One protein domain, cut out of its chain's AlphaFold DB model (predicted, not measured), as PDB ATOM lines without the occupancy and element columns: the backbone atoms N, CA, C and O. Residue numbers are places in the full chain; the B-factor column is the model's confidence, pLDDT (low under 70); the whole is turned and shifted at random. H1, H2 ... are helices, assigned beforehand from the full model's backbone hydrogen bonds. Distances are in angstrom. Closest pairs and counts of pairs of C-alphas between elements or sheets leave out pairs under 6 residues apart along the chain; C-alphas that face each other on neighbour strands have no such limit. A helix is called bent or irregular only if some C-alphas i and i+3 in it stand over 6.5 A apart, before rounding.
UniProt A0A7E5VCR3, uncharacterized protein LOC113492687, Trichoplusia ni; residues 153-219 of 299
ATOM      1  N   CYS A 153     304.685 312.657 170.597       89.19
ATOM      2  CA  CYS A 153     305.626 313.624 171.144       89.19
ATOM      3  C   CYS A 153     305.222 314.068 172.557       89.19
ATOM      4  O   CYS A 153     304.366 314.932 172.736       89.19
ATOM      5  N   GLU A 154     305.924 313.544 173.568       88.62
ATOM      6  CA  GLU A 154     305.689 313.871 174.983       88.62
ATOM      7  C   GLU A 154     305.934 315.356 175.326       88.62
ATOM      8  O   GLU A 154     305.292 315.880 176.227       88.62
ATOM      9  N   LEU A 155     306.825 316.064 174.616       87.88
ATOM     10  CA  LEU A 155     307.124 317.484 174.894       87.88
ATOM     11  C   LEU A 155     306.018 318.436 174.422       87.88
ATOM     12  O   LEU A 155     305.767 319.477 175.042       87.88
ATOM     13  N   CYS A 156     305.400 318.090 173.297       88.00
ATOM     14  CA  CYS A 156     304.399 318.907 172.624       88.00
ATOM     15  C   CYS A 156     302.965 318.450 172.910       88.00
ATOM     16  O   CYS A 156     302.062 319.211 172.581       88.00
ATOM     17  N   ASP A 157     302.779 317.268 173.510       88.06
ATOM     18  CA  ASP A 157     301.472 316.627 173.717       88.06
ATOM     19  C   ASP A 157     300.722 316.409 172.390       88.06
ATOM     20  O   ASP A 157     299.586 316.832 172.206       88.06
ATOM     21  N   VAL A 158     301.426 315.844 171.399       88.19
ATOM     22  CA  VAL A 158     300.904 315.647 170.036       88.19
ATOM     23  C   VAL A 158     301.073 314.195 169.612       88.19
ATOM     24  O   VAL A 158     302.186 313.663 169.634       88.19
ATOM     25  N   GLU A 159     299.976 313.577 169.182       88.19
ATOM     26  CA  GLU A 159     299.968 312.272 168.521       88.19
ATOM     27  C   GLU A 159     300.419 312.403 167.064       88.19
ATOM     28  O   GLU A 159     300.018 313.315 166.340       88.19
ATOM     29  N   LEU A 160     301.300 311.498 166.647       89.00
ATOM     30  CA  LEU A 160     301.904 311.483 165.322       89.00
ATOM     31  C   LEU A 160     301.344 310.276 164.572       89.00
ATOM     32  O   LEU A 160     301.505 309.136 165.002       89.00
ATOM     33  N   THR A 161     300.654 310.538 163.467       85.88
ATOM     34  CA  THR A 161     299.918 309.520 162.705       85.88
ATOM     35  C   THR A 161     300.795 308.784 161.692       85.88
ATOM     36  O   THR A 161     300.464 307.672 161.287       85.88
ATOM     37  N   SER A 162     301.924 309.370 161.281       86.25
ATOM     38  CA  SER A 162     302.857 308.782 160.314       86.25
ATOM     39  C   SER A 162     304.310 309.201 160.574       86.25
ATOM     40  O   SER A 162     304.585 310.212 161.216       86.25
ATOM     41  N   GLU A 163     305.277 308.465 160.019       85.00
ATOM     42  CA  GLU A 163     306.701 308.833 160.116       85.00
ATOM     43  C   GLU A 163     307.016 310.164 159.416       85.00
ATOM     44  O   GLU A 163     307.814 310.957 159.911       85.00
ATOM     45  N   THR A 164     306.352 310.452 158.296       85.44
ATOM     46  CA  THR A 164     306.518 311.720 157.576       85.44
ATOM     47  C   THR A 164     306.032 312.906 158.406       85.44
ATOM     48  O   THR A 164     306.750 313.896 158.539       85.44
ATOM     49  N   THR A 165     304.863 312.786 159.043       87.00
ATOM     50  CA  THR A 165     304.327 313.823 159.939       87.00
ATOM     51  C   THR A 165     305.170 313.971 161.205       87.00
ATOM     52  O   THR A 165     305.412 315.095 161.647       87.00
ATOM     53  N   ALA A 166     305.703 312.867 161.741       87.00
ATOM     54  CA  ALA A 166     306.654 312.880 162.847       87.00
ATOM     55  C   ALA A 166     307.929 313.662 162.504       87.00
ATOM     56  O   ALA A 166     308.335 314.547 163.258       87.00
ATOM     57  N   ASN A 167     308.537 313.395 161.348       87.44
ATOM     58  CA  ASN A 167     309.756 314.079 160.921       87.44
ATOM     59  C   ASN A 167     309.524 315.584 160.730       87.44
ATOM     60  O   ASN A 167     310.276 316.395 161.273       87.44
ATOM     61  N   SER A 168     308.440 315.973 160.052       87.44
ATOM     62  CA  SER A 168     308.074 317.387 159.904       87.44
ATOM     63  C   SER A 168     307.795 318.068 161.251       87.44
ATOM     64  O   SER A 168     308.162 319.229 161.437       87.44
ATOM     65  N   HIS A 169     307.200 317.359 162.216       90.31
ATOM     66  CA  HIS A 169     306.994 317.872 163.572       90.31
ATOM     67  C   HIS A 169     308.321 318.138 164.297       90.31
ATOM     68  O   HIS A 169     308.518 319.227 164.843       90.31
ATOM     69  N   TYR A 170     309.241 317.168 164.287       88.19
ATOM     70  CA  TYR A 170     310.522 317.264 164.994       88.19
ATOM     71  C   TYR A 170     311.466 318.318 164.397       88.19
ATOM     72  O   TYR A 170     312.189 318.976 165.147       88.19
ATOM     73  N   LEU A 171     311.408 318.535 163.079       86.81
ATOM     74  CA  LEU A 171     312.116 319.621 162.384       86.81
ATOM     75  C   LEU A 171     311.430 320.992 162.554       86.81
ATOM     76  O   LEU A 171     311.992 322.036 162.220       86.81
ATOM     77  N   GLY A 172     310.211 321.019 163.096       88.62
ATOM     78  CA  GLY A 172     309.420 322.230 163.257       88.62
ATOM     79  C   GLY A 172     310.005 323.228 164.264       88.62
ATOM     80  O   GLY A 172     310.498 322.878 165.341       88.62
ATOM     81  N   LYS A 173     309.842 324.528 163.971       86.88
ATOM     82  CA  LYS A 173     310.294 325.645 164.832       86.88
ATOM     83  C   LYS A 173     309.715 325.583 166.250       86.88
ATOM     84  O   LYS A 173     310.371 326.009 167.203       86.88
ATOM     85  N   GLN A 174     308.491 325.071 166.402       87.12
ATOM     86  CA  GLN A 174     307.833 324.952 167.706       87.12
ATOM     87  C   GLN A 174     308.518 323.908 168.594       87.12
ATOM     88  O   GLN A 174     308.890 324.240 169.719       87.12
ATOM     89  N   HIS A 175     308.747 322.697 168.076       88.88
ATOM     90  CA  HIS A 175     309.439 321.632 168.807       88.88
ATOM     91  C   HIS A 175     310.870 322.049 169.156       88.88
ATOM     92  O   HIS A 175     311.260 322.013 170.323       88.88
ATOM     93  N   ARG A 176     311.621 322.577 168.176       88.44
ATOM     94  CA  ARG A 176     312.998 323.060 168.388       88.44
ATOM     95  C   ARG A 176     313.071 324.131 169.479       88.44
ATOM     96  O   ARG A 176     313.977 324.101 170.304       88.44
ATOM     97  N   SER A 177     312.098 325.041 169.548       87.19
ATOM     98  CA  SER A 177     312.064 326.083 170.588       87.19
ATOM     99  C   SER A 177     311.894 325.517 172.001       87.19
ATOM    100  O   SER A 177     312.499 326.045 172.932       87.19
ATOM    101  N   ILE A 178     311.108 324.449 172.168       88.56
ATOM    102  CA  ILE A 178     310.919 323.770 173.462       88.56
ATOM    103  C   ILE A 178     312.199 323.026 173.857       88.56
ATOM    104  O   ILE A 178     312.684 323.156 174.977       88.56
ATOM    105  N   VAL A 179     312.810 322.309 172.912       89.12
ATOM    106  CA  VAL A 179     314.053 321.554 173.142       89.12
ATOM    107  C   VAL A 179     315.235 322.473 173.479       89.12
ATOM    108  O   VAL A 179     316.073 322.133 174.317       89.12
ATOM    109  N   LEU A 180     315.299 323.658 172.869       86.06
ATOM    110  CA  LEU A 180     316.303 324.683 173.169       86.06
ATOM    111  C   LEU A 180     316.008 325.471 174.457       86.06
ATOM    112  O   LEU A 180     316.816 326.312 174.838       86.06
ATOM    113  N   GLY A 181     314.879 325.217 175.128       84.19
ATOM    114  CA  GLY A 181     314.497 325.902 176.366       84.19
ATOM    115  C   GLY A 181     314.007 327.339 176.168       84.19
ATOM    116  O   GLY A 181     313.895 328.081 177.136       84.19
ATOM    117  N   ARG A 182     313.697 327.746 174.929       86.00
ATOM    118  CA  ARG A 182     313.117 329.069 174.626       86.00
ATOM    119  C   ARG A 182     311.628 329.138 174.967       86.00
ATOM    120  O   ARG A 182     311.091 330.223 175.149       86.00
ATOM    121  N   LYS A 183     310.946 327.988 174.997       84.31
ATOM    122  CA  LYS A 183     309.527 327.850 175.352       84.31
ATOM    123  C   LYS A 183     309.343 326.694 176.333       84.31
ATOM    124  O   LYS A 183     310.087 325.718 176.271       84.31
ATOM    125  N   GLN A 184     308.349 326.803 177.212       83.50
ATOM    126  CA  GLN A 184     307.952 325.702 178.091       83.50
ATOM    127  C   GLN A 184     307.263 324.581 177.301       83.50
ATOM    128  O   GLN A 184     306.774 324.799 176.188       83.50
ATOM    129  N   THR A 185     307.245 323.374 177.868       83.88
ATOM    130  CA  THR A 185     306.533 322.237 177.278       83.88
ATOM    131  C   THR A 185     305.041 322.498 177.221       83.88
ATOM    132  O   THR A 185     304.479 323.094 178.134       83.88
ATOM    133  N   LYS A 186     304.389 322.004 176.166       81.62
ATOM    134  CA  LYS A 186     302.927 322.078 176.061       81.62
ATOM    135  C   LYS A 186     302.239 321.026 176.926       81.62
ATOM    136  O   LYS A 186     301.110 321.247 177.339       81.62
ATOM    137  N   ASN A 187     302.926 319.921 177.220       83.19
ATOM    138  CA  ASN A 187     302.382 318.876 178.071       83.19
ATOM    139  C   ASN A 187     302.409 319.305 179.556       83.19
ATOM    140  O   ASN A 187     303.504 319.457 180.114       83.19
ATOM    141  N   PRO A 188     301.246 319.467 180.218       80.94
ATOM    142  CA  PRO A 188     301.170 319.901 181.612       80.94
ATOM    143  C   PRO A 188     301.688 318.845 182.598       80.94
ATOM    144  O   PRO A 188     302.167 319.194 183.675       80.94
ATOM    145  N   SER A 189     301.668 317.557 182.234       82.50
ATOM    146  CA  SER A 189     302.170 316.482 183.104       82.50
ATOM    147  C   SER A 189     303.683 316.560 183.333       82.50
ATOM    148  O   SER A 189     304.166 316.168 184.393       82.50
ATOM    149  N   LEU A 190     304.430 317.127 182.377       82.62
ATOM    150  CA  LEU A 190     305.885 317.288 182.453       82.62
ATOM    151  C   LEU A 190     306.328 318.533 183.233       82.62
ATOM    152  O   LEU A 190     307.510 318.650 183.550       82.62
ATOM    153  N   LEU A 191     305.407 319.452 183.540       82.19
ATOM    154  CA  LEU A 191     305.694 320.651 184.338       82.19
ATOM    155  C   LEU A 191     305.723 320.366 185.844       82.19
ATOM    156  O   LEU A 191     306.201 321.192 186.621       82.19
ATOM    157  N   ARG A 192     305.217 319.203 186.264       83.50
ATOM    158  CA  ARG A 192     305.219 318.791 187.664       83.50
ATOM    159  C   ARG A 192     306.640 318.472 188.143       83.50
ATOM    160  O   ARG A 192     307.484 317.988 187.387       83.50
ATOM    161  N   GLU A 193     306.898 318.731 189.423       78.31
ATOM    162  CA  GLU A 193     308.224 318.586 190.035       78.31
ATOM    163  C   GLU A 193     308.749 317.143 190.020       78.31
ATOM    164  O   GLU A 193     309.931 316.909 189.768       78.31
ATOM    165  N   ASP A 194     307.850 316.177 190.195       80.94
ATOM    166  CA  ASP A 194     308.117 314.739 190.129       80.94
ATOM    167  C   ASP A 194     308.563 314.263 188.735       80.94
ATOM    168  O   ASP A 194     309.256 313.253 188.618       80.94
ATOM    169  N   MET A 195     308.230 315.012 187.679       82.06
ATOM    170  CA  MET A 195     308.516 314.655 186.286       82.06
ATOM    171  C   MET A 195     309.649 315.468 185.649       82.06
ATOM    172  O   MET A 195     309.976 315.243 184.478       82.06
ATOM    173  N   ARG A 196     310.326 316.345 186.408       81.38
ATOM    174  CA  ARG A 196     311.471 317.146 185.920       81.38
ATOM    175  C   ARG A 196     312.569 316.278 185.301       81.38
ATOM    176  O   ARG A 196     313.065 316.584 184.217       81.38
ATOM    177  N   ASP A 197     312.900 315.156 185.936       82.38
ATOM    178  CA  ASP A 197     313.903 314.212 185.431       82.38
ATOM    179  C   ASP A 197     313.458 313.543 184.112       82.38
ATOM    180  O   ASP A 197     314.277 313.257 183.231       82.38
ATOM    181  N   ARG A 198     312.151 313.297 183.931       85.81
ATOM    182  CA  ARG A 198     311.595 312.771 182.671       85.81
ATOM    183  C   ARG A 198     311.683 313.818 181.565       85.81
ATOM    184  O   ARG A 198     312.152 313.498 180.469       85.81
ATOM    185  N   LEU A 199     311.312 315.060 181.868       87.19
ATOM    186  CA  LEU A 199     311.427 316.191 180.955       87.19
ATOM    187  C   LEU A 199     312.876 316.401 180.492       87.19
ATOM    188  O   LEU A 199     313.149 316.497 179.295       87.19
ATOM    189  N   GLU A 200     313.830 316.395 181.419       86.94
ATOM    190  CA  GLU A 200     315.242 316.594 181.096       86.94
ATOM    191  C   GLU A 200     315.789 315.477 180.184       86.94
ATOM    192  O   GLU A 200     316.563 315.736 179.255       86.94
ATOM    193  N   ARG A 201     315.363 314.221 180.389       86.88
ATOM    194  CA  ARG A 201     315.714 313.098 179.501       86.88
ATOM    195  C   ARG A 201     315.141 313.267 178.099       86.88
ATOM    196  O   ARG A 201     315.869 313.020 177.133       86.88
ATOM    197  N   LEU A 202     313.878 313.680 177.988       88.50
ATOM    198  CA  LEU A 202     313.245 313.970 176.703       88.50
ATOM    199  C   LEU A 202     314.042 315.053 175.973       88.50
ATOM    200  O   LEU A 202     314.528 314.801 174.876       88.50
ATOM    201  N   ILE A 203     314.314 316.188 176.620       89.38
ATOM    202  CA  ILE A 203     315.102 317.279 176.030       89.38
ATOM    203  C   ILE A 203     316.495 316.801 175.596       89.38
ATOM    204  O   ILE A 203     316.916 317.101 174.483       89.38
ATOM    205  N   ARG A 204     317.215 316.019 176.414       88.69
ATOM    206  CA  ARG A 204     318.532 315.472 176.022       88.69
ATOM    207  C   ARG A 204     318.452 314.549 174.806       88.69
ATOM    208  O   ARG A 204     319.338 314.596 173.953       88.69
ATOM    209  N   ARG A 205     317.427 313.693 174.730       87.44
ATOM    210  CA  ARG A 205     317.192 312.817 173.572       87.44
ATOM    211  C   ARG A 205     316.930 313.647 172.320       87.44
ATOM    212  O   ARG A 205     317.513 313.362 171.282       87.44
ATOM    213  N   GLU A 206     316.095 314.674 172.439       87.94
ATOM    214  CA  GLU A 206     315.765 315.571 171.336       87.94
ATOM    215  C   GLU A 206     316.962 316.405 170.872       87.94
ATOM    216  O   GLU A 206     317.217 316.460 169.674       87.94
ATOM    217  N   LYS A 207     317.757 316.968 171.790       87.31
ATOM    218  CA  LYS A 207     318.976 317.723 171.451       87.31
ATOM    219  C   LYS A 207     319.966 316.886 170.644       87.31
ATOM    220  O   LYS A 207     320.477 317.366 169.644       87.31
ATOM    221  N   ARG A 208     320.191 315.624 171.028       85.12
ATOM    222  CA  ARG A 208     321.050 314.715 170.248       85.12
ATOM    223  C   ARG A 208     320.524 314.490 168.832       85.12
ATOM    224  O   ARG A 208     321.314 314.454 167.903       85.12
ATOM    225  N   SER A 209     319.209 314.353 168.669       82.62
ATOM    226  CA  SER A 209     318.601 314.164 167.348       82.62
ATOM    227  C   SER A 209     318.673 315.418 166.473       82.62
ATOM    228  O   SER A 209     318.866 315.284 165.274       82.62
ATOM    229  N   ILE A 210     318.547 316.617 167.055       80.31
ATOM    230  CA  ILE A 210     318.693 317.884 166.316       80.31
ATOM    231  C   ILE A 210     320.149 318.095 165.901       80.31
ATOM    232  O   ILE A 210     320.394 318.386 164.741       80.31
ATOM    233  N   ASN A 211     321.103 317.892 166.815       77.19
ATOM    234  CA  ASN A 211     322.526 318.049 166.504       77.19
ATOM    235  C   ASN A 211     322.967 317.095 165.386       77.19
ATOM    236  O   ASN A 211     323.670 317.513 164.481       77.19
ATOM    237  N   PHE A 212     322.497 315.842 165.413       67.44
ATOM    238  CA  PHE A 212     322.767 314.883 164.340       67.44
ATOM    239  C   PHE A 212     322.163 315.318 162.996       67.44
ATOM    240  O   PHE A 212     322.770 315.102 161.957       67.44
ATOM    241  N   ALA A 213     320.978 315.938 162.993       63.44
ATOM    242  CA  ALA A 213     320.384 316.467 161.765       63.44
ATOM    243  C   ALA A 213     321.153 317.689 161.225       63.44
ATOM    244  O   ALA A 213     321.284 317.833 160.016       63.44
ATOM    245  N   GLU A 214     321.680 318.541 162.108       60.50
ATOM    246  CA  GLU A 214     322.472 319.727 161.748       60.50
ATOM    247  C   GLU A 214     323.859 319.327 161.204       60.50
ATOM    248  O   GLU A 214     324.256 319.819 160.158       60.50
ATOM    249  N   GLU A 215     324.523 318.325 161.794       59.22
ATOM    250  CA  GLU A 215     325.776 317.740 161.268       59.22
ATOM    251  C   GLU A 215     325.617 317.103 159.874       59.22
ATOM    252  O   GLU A 215     326.562 317.067 159.088       59.22
ATOM    253  N   VAL A 216     324.429 316.583 159.555       58.16
ATOM    254  CA  VAL A 216     324.141 315.975 158.245       58.16
ATOM    255  C   VAL A 216     323.811 317.040 157.186       58.16
ATOM    256  O   VAL A 216     324.129 316.839 156.013       58.16
ATOM    257  N   GLU A 217     323.236 318.179 157.584       55.00
ATOM    258  CA  GLU A 217     322.986 319.349 156.719       55.00
ATOM    259  C   GLU A 217     324.231 320.242 156.546       55.00
ATOM    260  O   GLU A 217     324.351 320.940 155.542       55.00
ATOM    261  N   GLU A 218     325.202 320.182 157.463       51.22
ATOM    262  CA  GLU A 218     326.501 320.869 157.371       51.22
ATOM    263  C   GLU A 218     327.526 320.143 156.480       51.22
ATOM    264  O   GLU A 218     328.723 320.444 156.504       51.22
ATOM    265  N   LYS A 219     327.083 319.236 155.603       46.06
ATOM    266  CA  LYS A 219     327.890 318.922 154.423       46.06
ATOM    267  C   LYS A 219     327.906 320.199 153.577       46.06
ATOM    268  O   LYS A 219     326.832 320.610 153.139       46.06
TER     269      LYS A 219
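Overview. This is residues 153 to 219 of the 299 residues of the protein "uncharacterized protein LOC113492687" of Trichoplusia ni (UniProt A0A7E5VCR3). One long helix, H4, makes the long axis, and three short helices, H1, H2 and H3, lie with their links along one side of it. H2 packs on H4 at residues 203 to 210, H3 makes a corner with H4 near residues 195 to 199, and H1 lies near H2; residues 192 to 197 and 214 to 219 stick out. The printed part has 67 residues with four named helices, in the order H1, H2, H3, H4, and no named strand; the class is all helix. The whole is compact, with a radius of gyration of the C-alphas of 12.3 A, yet elongated, spanning 41 by 24 by 17 A.

Along the chain. H4, residues 193 to 217, is 36.4 A long, from C-alpha 193 at (308.224, 318.586, 190.035) to C-alpha 217 at (322.986, 319.349, 156.719). It is irregular: C-alphas 194 and 197 are 7.5 A apart. H3, residues 188 to 191, measures 5.3 A; H2, residues 173 to 179, 10.0 A; and H1, residues 163 to 170, 10.5 A, beginning with C-alpha 163 at (306.701, 308.833, 160.116).

Arrangement. H4 and H2 touch at a steep tilt of 54 degrees, opposite ways; their closest C-alphas, of Ile 203 and Val 179, are 5.3 A apart. H3 and H4 touch only at the corner, with the C-alphas of Leu 190 and Leu 199 closest at 5.8 A. H1 and H2 are close but not clearly touching, with the C-alphas of His 169 and His 175 closest at 6.9 A, and only just about perpendicular at 70.1 degrees. H1 and H4 are only just apart, at 8.3 A between their closest C-alphas. In H1 and H2 every O i to N i+4 pair is within hydrogen-bond range, in H4 19 of 21; H3 is too short for such a pair.

Size, cuts and confidence. The C-alphas of Asp 194 and Lys 219, the two farthest apart, are 41.0 A apart. The printed part has no cut. The links H1 to H2 and H3 to H4 are tight, and H2 to H3 is short. Mean pLDDT of the printed part is 82.4; residues 212 to 219 are under 70.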